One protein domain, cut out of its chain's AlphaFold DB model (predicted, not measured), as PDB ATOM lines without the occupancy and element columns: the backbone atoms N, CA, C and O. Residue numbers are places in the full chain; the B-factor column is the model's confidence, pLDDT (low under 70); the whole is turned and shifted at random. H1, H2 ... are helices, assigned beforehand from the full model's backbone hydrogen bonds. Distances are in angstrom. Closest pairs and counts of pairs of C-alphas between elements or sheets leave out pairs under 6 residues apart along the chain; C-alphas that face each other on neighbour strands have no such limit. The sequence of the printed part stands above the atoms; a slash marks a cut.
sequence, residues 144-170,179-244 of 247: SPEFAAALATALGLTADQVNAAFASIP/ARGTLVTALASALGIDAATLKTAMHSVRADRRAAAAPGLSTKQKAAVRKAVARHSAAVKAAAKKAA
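AT A GLANCE: This is residues 144 to 170 and 179 to 244 of the 247 residues of the protein "Unannotated protein" of freshwater metagenome (UniProt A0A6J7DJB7). A long helical hairpin, H4 and H5, joins a ring of four helices in which the short H1, H2 and H3 follow one another back to H4; residues 215 to 220, at the hairpin's turn, stick out. The printed part has 93 residues, with five named helices, H1 to H5, and no named strand; its class is all helix. It is compact, with a radius of gyration of the C-alphas of 14.2 A and spans of 41 by 31 by 24 A.

HOW THE PARTS SIT: Start at H1, residues 145 to 155, which touches H2, residues 159 to 168, about perpendicular at 73 degrees; their closest C-alphas, Ala 149 and Ala 159, are 5.2 A apart. H2 touches H3, residues 182 to 191, closest at C-alphas 165 and 190, 5.4 A. The hub H4, residues 195 to 213, touches H3 with 195 to 199 alone, closest at C-alphas 188 and 195, 5.2 A. It touches H1 with 198 to 205 alone, closest at C-alphas 154 and 201, 5.9 A. H5, residues 219 to 244, forms a hairpin with H4, a shallow tilt of 13 degrees, opposite ways; residues 222 to 229 alone touch 204 to 212, closest at C-alphas 211 and 222, 6.9 A. In each helix every O i to N i+4 pair is within hydrogen-bond range.

IN THESE COORDINATES: Find C-alpha 145 at (63.380, -78.504, -16.275), where H1 begins. H4 runs 26.8 A; H5 runs 37.6 A to C-alpha 244 at (82.598, -92.147, 0.117).

THE WHOLE: Residues 171 to 178 are not printed, and C-alphas 170 and 179 are 13.3 A apart across the cut. The links printed whole are tight. Residue 215 alone has pLDDT under 70.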
ATOM      1  N   SER A 144      60.085 -82.027 -16.540       80.75
ATOM      2  CA  SER A 144      60.129 -80.571 -16.448       80.75
ATOM      3  C   SER A 144      61.534 -80.110 -16.035       80.75
ATOM      4  O   SER A 144      62.140 -80.737 -15.158       80.75
ATOM      5  N   PRO A 145      62.058 -79.023 -16.629       83.56
ATOM      6  CA  PRO A 145      63.380 -78.504 -16.275       83.56
ATOM      7  C   PRO A 145      63.464 -78.155 -14.782       83.56
ATOM      8  O   PRO A 145      64.479 -78.407 -14.137       83.56
ATOM      9  N   GLU A 146      62.359 -77.690 -14.190       84.94
ATOM     10  CA  GLU A 146      62.268 -77.433 -12.751       84.94
ATOM     11  C   GLU A 146      62.420 -78.698 -11.897       84.94
ATOM     12  O   GLU A 146      63.066 -78.670 -10.850       84.94
ATOM     13  N   PHE A 147      61.839 -79.823 -12.326       88.81
ATOM     14  CA  PHE A 147      61.965 -81.080 -11.595       88.81
ATOM     15  C   PHE A 147      63.400 -81.604 -11.656       88.81
ATOM     16  O   PHE A 147      63.928 -82.038 -10.631       88.81
ATOM     17  N   ALA A 148      64.044 -81.517 -12.824       90.38
ATOM     18  CA  ALA A 148      65.447 -81.886 -12.982       90.38
ATOM     19  C   ALA A 148      66.360 -81.023 -12.095       90.38
ATOM     20  O   ALA A 148      67.203 -81.569 -11.387       90.38
ATOM     21  N   ALA A 149      66.137 -79.705 -12.043       89.00
ATOM     22  CA  ALA A 149      66.896 -78.793 -11.185       89.00
ATOM     23  C   ALA A 149      66.702 -79.080  -9.681       89.00
ATOM     24  O   ALA A 149      67.668 -79.090  -8.907       89.00
ATOM     25  N   ALA A 150      65.468 -79.364  -9.254       88.75
ATOM     26  CA  ALA A 150      65.179 -79.732  -7.869       88.75
ATOM     27  C   ALA A 150      65.827 -81.074  -7.489       88.75
ATOM     28  O   ALA A 150      66.411 -81.201  -6.410       88.75
ATOM     29  N   LEU A 151      65.777 -82.061  -8.389       91.00
ATOM     30  CA  LEU A 151      66.412 -83.362  -8.187       91.00
ATOM     31  C   LEU A 151      67.943 -83.245  -8.147       91.00
ATOM     32  O   LEU A 151      68.572 -83.830  -7.268       91.00
ATOM     33  N   ALA A 152      68.529 -82.440  -9.034       91.81
ATOM     34  CA  ALA A 152      69.957 -82.132  -9.055       91.81
ATOM     35  C   ALA A 152      70.415 -81.514  -7.725       91.81
ATOM     36  O   ALA A 152      71.363 -81.993  -7.104       91.81
ATOM     37  N   THR A 153      69.664 -80.536  -7.208       88.44
ATOM     38  CA  THR A 153      69.931 -79.906  -5.903       88.44
ATOM     39  C   THR A 153      69.857 -80.910  -4.749       88.44
ATOM     40  O   THR A 153      70.703 -80.885  -3.849       88.44
ATOM     41  N   ALA A 154      68.863 -81.805  -4.773       86.81
ATOM     42  CA  ALA A 154      68.672 -82.827  -3.747       86.81
ATOM     43  C   ALA A 154      69.798 -83.876  -3.740       86.81
ATOM     44  O   ALA A 154      70.214 -84.313  -2.669       86.81
ATOM     45  N   LEU A 155      70.303 -84.252  -4.919       88.38
ATOM     46  CA  LEU A 155      71.367 -85.247  -5.084       88.38
ATOM     47  C   LEU A 155      72.781 -84.646  -5.041       88.38
ATOM     48  O   LEU A 155      73.748 -85.382  -4.880       88.38
ATOM     49  N   GLY A 156      72.913 -83.322  -5.153       88.25
ATOM     50  CA  GLY A 156      74.211 -82.656  -5.276       88.25
ATOM     51  C   GLY A 156      74.877 -82.866  -6.640       88.25
ATOM     52  O   GLY A 156      76.100 -82.889  -6.710       88.25
ATOM     53  N   LEU A 157      74.079 -83.032  -7.695       92.50
ATOM     54  CA  LEU A 157      74.517 -83.167  -9.088       92.50
ATOM     55  C   LEU A 157      74.231 -81.874  -9.864       92.50
ATOM     56  O   LEU A 157      73.512 -81.000  -9.375       92.50
ATOM     57  N   THR A 158      74.757 -81.749 -11.082       92.31
ATOM     58  CA  THR A 158      74.353 -80.668 -11.993       92.31
ATOM     59  C   THR A 158      73.034 -81.009 -12.691       92.31
ATOM     60  O   THR A 158      72.682 -82.181 -12.862       92.31
ATOM     61  N   ALA A 159      72.280 -79.988 -13.111       89.94
ATOM     62  CA  ALA A 159      71.056 -80.200 -13.888       89.94
ATOM     63  C   ALA A 159      71.342 -80.955 -15.200       89.94
ATOM     64  O   ALA A 159      70.556 -81.816 -15.591       89.94
ATOM     65  N   ASP A 160      72.500 -80.708 -15.820       91.25
ATOM     66  CA  ASP A 160      72.927 -81.377 -17.053       91.25
ATOM     67  C   ASP A 160      73.159 -82.874 -16.856       91.25
ATOM     68  O   ASP A 160      72.726 -83.665 -17.688       91.25
ATOM     69  N   GLN A 161      73.756 -83.289 -15.732       92.06
ATOM     70  CA  GLN A 161      73.920 -84.711 -15.403       92.06
ATOM     71  C   GLN A 161      72.566 -85.416 -15.270       92.06
ATOM     72  O   GLN A 161      72.374 -86.515 -15.791       92.06
ATOM     73  N   VAL A 162      71.601 -84.768 -14.611       95.12
ATOM     74  CA  VAL A 162      70.242 -85.303 -14.458       95.12
ATOM     75  C   VAL A 162      69.522 -85.368 -15.809       95.12
ATOM     76  O   VAL A 162      68.889 -86.377 -16.118       95.12
ATOM     77  N   ASN A 163      69.648 -84.334 -16.644       92.06
ATOM     78  CA  ASN A 163      69.054 -84.298 -17.982       92.06
ATOM     79  C   ASN A 163      69.666 -85.350 -18.917       92.06
ATOM     80  O   ASN A 163      68.927 -86.052 -19.606       92.06
ATOM     81  N   ALA A 164      70.992 -85.507 -18.900       92.94
ATOM     82  CA  ALA A 164      71.697 -86.535 -19.657       92.94
ATOM     83  C   ALA A 164      71.239 -87.942 -19.245       92.94
ATOM     84  O   ALA A 164      70.960 -88.777 -20.104       92.94
ATOM     85  N   ALA A 165      71.058 -88.184 -17.943       94.75
ATOM     86  CA  ALA A 165      70.523 -89.448 -17.447       94.75
ATOM     87  C   ALA A 165      69.057 -89.680 -17.857       94.75
ATOM     88  O   ALA A 165      68.668 -90.802 -18.160       94.75
ATOM     89  N   PHE A 166      68.222 -88.638 -17.929       92.88
ATOM     90  CA  PHE A 166      66.867 -88.775 -18.480       92.88
ATOM     91  C   PHE A 166      66.849 -89.050 -19.987       92.88
ATOM     92  O   PHE A 166      65.924 -89.718 -20.461       92.88
ATOM     93  N   ALA A 167      67.827 -88.519 -20.723       92.44
ATOM     94  CA  ALA A 167      67.978 -88.720 -22.160       92.44
ATOM     95  C   ALA A 167      68.518 -90.118 -22.502       92.44
ATOM     96  O   ALA A 167      68.145 -90.665 -23.536       92.44
ATOM     97  N   SER A 168      69.341 -90.712 -21.629       92.50
ATOM     98  CA  SER A 168      69.884 -92.061 -21.827       92.50
ATOM     99  C   SER A 168      68.865 -93.178 -21.577       92.50
ATOM    100  O   SER A 168      69.052 -94.290 -22.067       92.50
ATOM    101  N   ILE A 169      67.770 -92.904 -20.855       91.50
ATOM    102  CA  ILE A 169      66.692 -93.878 -20.636       91.50
ATOM    103  C   ILE A 169      65.881 -94.031 -21.935       91.50
ATOM    104  O   ILE A 169      65.231 -93.064 -22.359       91.50
ATOM    105  N   PRO A 170      65.839 -95.236 -22.542       86.31
ATOM    106  CA  PRO A 170      65.065 -95.479 -23.753       86.31
ATOM    107  C   PRO A 170      63.597 -95.108 -23.552       86.31
ATOM    108  O   PRO A 170      62.993 -95.409 -22.516       86.31
ATOM    109  N   ALA A 179      56.948-100.409 -16.241       83.12
ATOM    110  CA  ALA A 179      56.633-100.791 -14.873       83.12
ATOM    111  C   ALA A 179      57.098 -99.683 -13.909       83.12
ATOM    112  O   ALA A 179      58.175 -99.111 -14.070       83.12
ATOM    113  N   ARG A 180      56.297 -99.363 -12.881       72.38
ATOM    114  CA  ARG A 180      56.535 -98.198 -11.997       72.38
ATOM    115  C   ARG A 180      57.924 -98.167 -11.331       72.38
ATOM    116  O   ARG A 180      58.341 -97.099 -10.893       72.38
ATOM    117  N   GLY A 181      58.629 -99.297 -11.250       84.31
ATOM    118  CA  GLY A 181      59.988 -99.386 -10.707       84.31
ATOM    119  C   GLY A 181      61.118 -99.236 -11.731       84.31
ATOM    120  O   GLY A 181      62.194 -98.779 -11.358       84.31
ATOM    121  N   THR A 182      60.900 -99.560 -13.011       88.50
ATOM    122  CA  THR A 182      62.002 -99.674 -13.988       88.50
ATOM    123  C   THR A 182      62.651 -98.334 -14.296       88.50
ATOM    124  O   THR A 182      63.866 -98.266 -14.435       88.50
ATOM    125  N   LEU A 183      61.868 -97.251 -14.322       90.19
ATOM    126  CA  LEU A 183      62.397 -95.905 -14.541       90.19
ATOM    127  C   LEU A 183      63.324 -95.458 -13.405       90.19
ATOM    128  O   LEU A 183      64.356 -94.851 -13.669       90.19
ATOM    129  N   VAL A 184      62.972 -95.762 -12.151       92.69
ATOM    130  CA  VAL A 184      63.799 -95.390 -10.990       92.69
ATOM    131  C   VAL A 184      65.104 -96.174 -11.012       92.69
ATOM    132  O   VAL A 184      66.158 -95.582 -10.821       92.69
ATOM    133  N   THR A 185      65.052 -97.475 -11.304       93.44
ATOM    134  CA  THR A 185      66.258 -98.302 -11.421       93.44
ATOM    135  C   THR A 185      67.151 -97.837 -12.572       93.44
ATOM    136  O   THR A 185      68.345 -97.663 -12.370       93.44
ATOM    137  N   ALA A 186      66.586 -97.566 -13.753       93.38
ATOM    138  CA  ALA A 186      67.353 -97.086 -14.902       93.38
ATOM    139  C   ALA A 186      68.009 -95.723 -14.627       93.38
ATOM    140  O   ALA A 186      69.182 -95.532 -14.935       93.38
ATOM    141  N   LEU A 187      67.277 -94.800 -13.991       93.44
ATOM    142  CA  LEU A 187      67.806 -93.490 -13.612       93.44
ATOM    143  C   LEU A 187      68.897 -93.604 -12.537       93.44
ATOM    144  O   LEU A 187      69.903 -92.909 -12.618       93.44
ATOM    145  N   ALA A 188      68.729 -94.495 -11.556       94.94
ATOM    146  CA  ALA A 188      69.732 -94.753 -10.524       94.94
ATOM    147  C   ALA A 188      71.033 -95.300 -11.133       94.94
ATOM    148  O   ALA A 188      72.107 -94.767 -10.855       94.94
ATOM    149  N   SER A 189      70.924 -96.283 -12.033       95.62
ATOM    150  CA  SER A 189      72.068 -96.841 -12.762       95.62
ATOM    151  C   SER A 189      72.760 -95.800 -13.643       95.62
ATOM    152  O   SER A 189      73.982 -95.704 -13.609       95.62
ATOM    153  N   ALA A 190      72.002 -94.982 -14.383       94.25
ATOM    154  CA  ALA A 190      72.555 -93.926 -15.235       94.25
ATOM    155  C   ALA A 190      73.294 -92.835 -14.440       94.25
ATOM    156  O   ALA A 190      74.251 -92.251 -14.938       94.25
ATOM    157  N   LEU A 191      72.862 -92.567 -13.203       93.50
ATOM    158  CA  LEU A 191      73.491 -91.597 -12.303       93.50
ATOM    159  C   LEU A 191      74.588 -92.209 -11.415       93.50
ATOM    160  O   LEU A 191      75.255 -91.472 -10.693       93.50
ATOM    161  N   GLY A 192      74.767 -93.534 -11.429       93.12
ATOM    162  CA  GLY A 192      75.716 -94.228 -10.556       93.12
ATOM    163  C   GLY A 192      75.378 -94.122  -9.062       93.12
ATOM    164  O   GLY A 192      76.282 -94.129  -8.226       93.12
ATOM    165  N   ILE A 193      74.094 -93.999  -8.715       93.31
ATOM    166  CA  ILE A 193      73.615 -93.871  -7.331       93.31
ATOM    167  C   ILE A 193      72.743 -95.059  -6.931       93.31
ATOM    168  O   ILE A 193      72.160 -95.746  -7.765       93.31
ATOM    169  N   ASP A 194      72.609 -95.275  -5.625       92.69
ATOM    170  CA  ASP A 194      71.696 -96.282  -5.091       92.69
ATOM    171  C   ASP A 194      70.215 -95.911  -5.341       92.69
ATOM    172  O   ASP A 194      69.791 -94.760  -5.173       92.69
ATOM    173  N   ALA A 195      69.402 -96.905  -5.713       92.00
ATOM    174  CA  ALA A 195      67.996 -96.705  -6.065       92.00
ATOM    175  C   ALA A 195      67.141 -96.220  -4.878       92.00
ATOM    176  O   ALA A 195      66.198 -95.445  -5.077       92.00
ATOM    177  N   ALA A 196      67.461 -96.620  -3.641       87.81
ATOM    178  CA  ALA A 196      66.754 -96.143  -2.452       87.81
ATOM    179  C   ALA A 196      67.083 -94.670  -2.155       87.81
ATOM    180  O   ALA A 196      66.192 -93.895  -1.783       87.81
ATOM    181  N   THR A 197      68.329 -94.256  -2.402       85.81
ATOM    182  CA  THR A 197      68.751 -92.848  -2.306       85.81
ATOM    183  C   THR A 197      67.994 -91.973  -3.307       85.81
ATOM    184  O   THR A 197      67.402 -90.960  -2.922       85.81
ATOM    185  N   LEU A 198      67.911 -92.398  -4.574       94.38
ATOM    186  CA  LEU A 198      67.141 -91.689  -5.602       94.38
ATOM    187  C   LEU A 198      65.653 -91.588  -5.236       94.38
ATOM    188  O   LEU A 198      65.048 -90.520  -5.350       94.38
ATOM    189  N   LYS A 199      65.053 -92.684  -4.757       92.00
ATOM    190  CA  LYS A 199      63.640 -92.718  -4.356       92.00
ATOM    191  C   LYS A 199      63.346 -91.738  -3.218       92.00
ATOM    192  O   LYS A 199      62.345 -91.022  -3.276       92.00
ATOM    193  N   THR A 200      64.234 -91.666  -2.225       86.81
ATOM    194  CA  THR A 200      64.155 -90.700  -1.119       86.81
ATOM    195  C   THR A 200      64.222 -89.260  -1.634       86.81
ATOM    196  O   THR A 200      63.369 -88.443  -1.285       86.81
ATOM    197  N   ALA A 201      65.162 -88.958  -2.536       88.25
ATOM    198  CA  ALA A 201      65.292 -87.630  -3.135       88.25
ATOM    199  C   ALA A 201      64.038 -87.225  -3.931       88.25
ATOM    200  O   ALA A 201      63.492 -86.140  -3.725       88.25
ATOM    201  N   MET A 202      63.509 -88.116  -4.779       91.75
ATOM    202  CA  MET A 202      62.273 -87.863  -5.530       91.75
ATOM    203  C   MET A 202      61.067 -87.632  -4.608       91.75
ATOM    204  O   MET A 202      60.219 -86.788  -4.908       91.75
ATOM    205  N   HIS A 203      60.972 -88.369  -3.496       89.88
ATOM    206  CA  HIS A 203      59.916 -88.171  -2.505       89.88
ATOM    207  C   HIS A 203      60.014 -86.786  -1.849       89.88
ATOM    208  O   HIS A 203      58.999 -86.103  -1.727       89.88
ATOM    209  N   SER A 204      61.229 -86.335  -1.510       83.56
ATOM    210  CA  SER A 204      61.463 -84.981  -0.988       83.56
ATOM    211  C   SER A 204      61.023 -83.906  -1.984       83.56
ATOM    212  O   SER A 204      60.218 -83.050  -1.632       83.56
ATOM    213  N   VAL A 205      61.447 -83.997  -3.252       90.12
ATOM    214  CA  VAL A 205      61.076 -83.019  -4.296       90.12
ATOM    215  C   VAL A 205      59.557 -82.951  -4.492       90.12
ATOM    216  O   VAL A 205      58.988 -81.876  -4.685       90.12
ATOM    217  N   ARG A 206      58.862 -84.094  -4.427       88.62
ATOM    218  CA  ARG A 206      57.391 -84.121  -4.500       88.62
ATOM    219  C   ARG A 206      56.744 -83.470  -3.280       88.62
ATOM    220  O   ARG A 206      55.766 -82.745  -3.451       88.62
ATOM    221  N   ALA A 207      57.271 -83.715  -2.082       83.19
ATOM    222  CA  ALA A 207      56.794 -83.071  -0.863       83.19
ATOM    223  C   ALA A 207      56.969 -81.544  -0.935       83.19
ATOM    224  O   ALA A 207      56.026 -80.815  -0.631       83.19
ATOM    225  N   ASP A 208      58.109 -81.071  -1.443       81.06
ATOM    226  CA  ASP A 208      58.386 -79.645  -1.654       81.06
ATOM    227  C   ASP A 208      57.406 -79.011  -2.638       81.06
ATOM    228  O   ASP A 208      56.798 -77.980  -2.344       81.06
ATOM    229  N   ARG A 209      57.185 -79.656  -3.789       85.69
ATOM    230  CA  ARG A 209      56.209 -79.183  -4.780       85.69
ATOM    231  C   ARG A 209      54.795 -79.159  -4.218       85.69
ATOM    232  O   ARG A 209      54.071 -78.199  -4.457       85.69
ATOM    233  N   ARG A 210      54.397 -80.179  -3.452       83.25
ATOM    234  CA  ARG A 210      53.076 -80.218  -2.810       83.25
ATOM    235  C   ARG A 210      52.923 -79.093  -1.789       83.25
ATOM    236  O   ARG A 210      51.881 -78.449  -1.760       83.25
ATOM    237  N   ALA A 211      53.957 -78.821  -0.995       77.56
ATOM    238  CA  ALA A 211      53.960 -77.710  -0.046       77.56
ATOM    239  C   ALA A 211      53.941 -76.337  -0.744       77.56
ATOM    240  O   ALA A 211      53.344 -75.395  -0.229       77.56
ATOM    241  N   ALA A 212      54.565 -76.214  -1.916       77.25
ATOM    242  CA  ALA A 212      54.506 -74.999  -2.725       77.25
ATOM    243  C   ALA A 212      53.124 -74.794  -3.369       77.25
ATOM    244  O   ALA A 212      52.635 -73.667  -3.406       77.25
ATOM    245  N   ALA A 213      52.503 -75.879  -3.842       79.44
ATOM    246  CA  ALA A 213      51.230 -75.859  -4.556       79.44
ATOM    247  C   ALA A 213      49.996 -75.807  -3.646       79.44
ATOM    248  O   ALA A 213      48.926 -75.469  -4.134       79.44
ATOM    249  N   ALA A 214      50.106 -76.151  -2.359       76.44
ATOM    250  CA  ALA A 214      48.971 -76.123  -1.442       76.44
ATOM    251  C   ALA A 214      48.504 -74.669  -1.185       76.44
ATOM    252  O   ALA A 214      49.227 -73.897  -0.533       76.44
ATOM    253  N   PRO A 215      47.310 -74.274  -1.677       67.94
ATOM    254  CA  PRO A 215      46.733 -72.978  -1.349       67.94
ATOM    255  C   PRO A 215      46.381 -72.959   0.147       67.94
ATOM    256  O   PRO A 215      45.860 -73.934   0.679       67.94
ATOM    257  N   GLY A 216      46.714 -71.869   0.843       76.38
ATOM    258  CA  GLY A 216      46.361 -71.679   2.258       76.38
ATOM    259  C   GLY A 216      47.448 -71.995   3.294       76.38
ATOM    260  O   GLY A 216      47.240 -71.728   4.474       76.38
ATOM    261  N   LEU A 217      48.635 -72.486   2.907       72.75
ATOM    262  CA  LEU A 217      49.764 -72.542   3.850       72.75
ATOM    263  C   LEU A 217      50.250 -71.125   4.163       72.75
ATOM    264  O   LEU A 217      50.741 -70.415   3.279       72.75
ATOM    265  N   SER A 218      50.176 -70.745   5.437       81.50
ATOM    266  CA  SER A 218      50.759 -69.495   5.924       81.50
ATOM    267  C   SER A 218      52.262 -69.439   5.616       81.50
ATOM    268  O   SER A 218      52.956 -70.464   5.584       81.50
ATOM    269  N   THR A 219      52.807 -68.233   5.441       81.69
ATOM    270  CA  THR A 219      54.244 -68.003   5.197       81.69
ATOM    271  C   THR A 219      55.127 -68.717   6.227       81.69
ATOM    272  O   THR A 219      56.176 -69.268   5.890       81.69
ATOM    273  N   LYS A 220      54.660 -68.795   7.482       81.44
ATOM    274  CA  LYS A 220      55.337 -69.491   8.581       81.44
ATOM    275  C   LYS A 220      55.411 -71.006   8.363       81.44
ATOM    276  O   LYS A 220      56.468 -71.595   8.583       81.44
ATOM    277  N   GLN A 221      54.334 -71.637   7.890       79.81
ATOM    278  CA  GLN A 221      54.330 -73.069   7.576       79.81
ATOM    279  C   GLN A 221      55.233 -73.379   6.375       79.81
ATOM    280  O   GLN A 221      56.018 -74.324   6.432       79.81
ATOM    281  N   LYS A 222      55.220 -72.536   5.332       73.50
ATOM    282  CA  LYS A 222      56.137 -72.674   4.185       73.50
ATOM    283  C   LYS A 222      57.607 -72.580   4.615       73.50
ATOM    284  O   LYS A 222      58.426 -73.397   4.194       73.50
ATOM    285  N   ALA A 223      57.943 -71.634   5.494       79.00
ATOM    286  CA  ALA A 223      59.291 -71.496   6.046       79.00
ATOM    287  C   ALA A 223      59.711 -72.712   6.893       79.00
ATOM    288  O   ALA A 223      60.852 -73.168   6.795       79.00
ATOM    289  N   ALA A 224      58.795 -73.272   7.691       76.50
ATOM    290  CA  ALA A 224      59.061 -74.465   8.492       76.50
ATOM    291  C   ALA A 224      59.352 -75.699   7.620       76.50
ATOM    292  O   ALA A 224      60.325 -76.407   7.886       76.50
ATOM    293  N   VAL A 225      58.577 -75.909   6.548       75.56
ATOM    294  CA  VAL A 225      58.811 -77.002   5.587       75.56
ATOM    295  C   VAL A 225      60.172 -76.843   4.910       75.56
ATOM    296  O   VAL A 225      60.985 -77.764   4.965       75.56
ATOM    297  N   ARG A 226      60.488 -75.652   4.380       78.38
ATOM    298  CA  ARG A 226      61.803 -75.372   3.767       78.38
ATOM    299  C   ARG A 226      62.961 -75.650   4.730       78.38
ATOM    300  O   ARG A 226      63.966 -76.240   4.341       78.38
ATOM    301  N   LYS A 227      62.814 -75.274   6.005       82.56
ATOM    302  CA  LYS A 227      63.824 -75.531   7.041       82.56
ATOM    303  C   LYS A 227      63.986 -77.024   7.344       82.56
ATOM    304  O   LYS A 227      65.111 -77.477   7.545       82.56
ATOM    305  N   ALA A 228      62.893 -77.785   7.394       73.19
ATOM    306  CA  ALA A 228      62.943 -79.231   7.602       73.19
ATOM    307  C   ALA A 228      63.650 -79.940   6.436       73.19
ATOM    308  O   ALA A 228      64.528 -80.773   6.658       73.19
ATOM    309  N   VAL A 229      63.340 -79.536   5.206       73.81
ATOM    310  CA  VAL A 229      63.936 -80.082   3.980       73.81
ATOM    311  C   VAL A 229      65.431 -79.777   3.913       73.81
ATOM    312  O   VAL A 229      66.226 -80.678   3.658       73.81
ATOM    313  N   ALA A 230      65.843 -78.549   4.248       78.50
ATOM    314  CA  ALA A 230      67.256 -78.175   4.315       78.50
ATOM    315  C   ALA A 230      68.054 -79.013   5.335       78.50
ATOM    316  O   ALA A 230      69.211 -79.356   5.099       78.50
ATOM    317  N   ARG A 231      67.443 -79.382   6.469       81.38
ATOM    318  CA  ARG A 231      68.074 -80.283   7.449       81.38
ATOM    319  C   ARG A 231      68.210 -81.701   6.908       81.38
ATOM    320  O   ARG A 231      69.246 -82.329   7.115       81.38
ATOM    321  N   HIS A 232      67.184 -82.197   6.218       77.06
ATOM    322  CA  HIS A 232      67.214 -83.530   5.631       77.06
ATOM    323  C   HIS A 232      68.262 -83.627   4.515       77.06
ATOM    324  O   HIS A 232      69.071 -84.551   4.520       77.06
ATOM    325  N   SER A 233      68.334 -82.640   3.617       76.25
ATOM    326  CA  SER A 233      69.340 -82.616   2.548       76.25
ATOM    327  C   SER A 233      70.769 -82.510   3.091       76.25
ATOM    328  O   SER A 233      71.666 -83.196   2.598       76.25
ATOM    329  N   ALA A 234      70.991 -81.733   4.158       78.19
ATOM    330  CA  ALA A 234      72.278 -81.689   4.849       78.19
ATOM    331  C   ALA A 234      72.659 -83.051   5.456       78.19
ATOM    332  O   ALA A 234      73.806 -83.482   5.329       78.19
ATOM    333  N   ALA A 235      71.701 -83.758   6.066       76.12
ATOM    334  CA  ALA A 235      71.924 -85.095   6.613       76.12
ATOM    335  C   ALA A 235      72.265 -86.121   5.518       76.12
ATOM    336  O   ALA A 235      73.196 -86.908   5.690       76.12
ATOM    337  N   VAL A 236      71.576 -86.072   4.372       76.62
ATOM    338  CA  VAL A 236      71.860 -86.942   3.216       76.62
ATOM    339  C   VAL A 236      73.259 -86.673   2.658       76.62
ATOM    340  O   VAL A 236      74.024 -87.615   2.463       76.62
ATOM    341  N   LYS A 237      73.653 -85.402   2.479       77.62
ATOM    342  CA  LYS A 237      75.015 -85.047   2.037       77.62
ATOM    343  C   LYS A 237      76.085 -85.536   3.014       77.62
ATOM    344  O   LYS A 237      77.111 -86.064   2.588       77.62
ATOM    345  N   ALA A 238      75.847 -85.402   4.320       79.81
ATOM    346  CA  ALA A 238      76.763 -85.906   5.339       79.81
ATOM    347  C   ALA A 238      76.888 -87.441   5.292       79.81
ATOM    348  O   ALA A 238      77.997 -87.970   5.380       79.81
ATOM    349  N   ALA A 239      75.773 -88.154   5.099       72.12
ATOM    350  CA  ALA A 239      75.764 -89.608   4.951       72.12
ATOM    351  C   ALA A 239      76.510 -90.062   3.685       72.12
ATOM    352  O   ALA A 239      77.347 -90.961   3.766       72.12
ATOM    353  N   ALA A 240      76.283 -89.397   2.547       73.88
ATOM    354  CA  ALA A 240      76.971 -89.684   1.290       73.88
ATOM    355  C   ALA A 240      78.488 -89.460   1.402       73.88
ATOM    356  O   ALA A 240      79.272 -90.332   1.029       73.88
ATOM    357  N   LYS A 241      78.917 -88.344   2.009       82.69
ATOM    358  CA  LYS A 241      80.341 -88.074   2.271       82.69
ATOM    359  C   LYS A 241      80.970 -89.147   3.167       82.69
ATOM    360  O   LYS A 241      82.087 -89.587   2.909       82.69
ATOM    361  N   LYS A 242      80.251 -89.596   4.200       81.44
ATOM    362  CA  LYS A 242      80.713 -90.666   5.098       81.44
ATOM    363  C   LYS A 242      80.814 -92.023   4.392       81.44
ATOM    364  O   LYS A 242      81.692 -92.805   4.735       81.44
ATOM    365  N   ALA A 243      79.936 -92.303   3.429       74.12
ATOM    366  CA  ALA A 243      80.001 -93.513   2.613       74.12
ATOM    367  C   ALA A 243      81.184 -93.479   1.632       74.12
ATOM    368  O   ALA A 243      81.876 -94.481   1.490       74.12
ATOM    369  N   ALA A 244      81.459 -92.324   1.017       77.12
ATOM    370  CA  ALA A 244      82.598 -92.147   0.117       77.12
ATOM    371  C   ALA A 244      83.948 -92.313   0.833       77.12
ATOM    372  O   ALA A 244      84.842 -92.936   0.287       77.12
TER     373      ALA A 244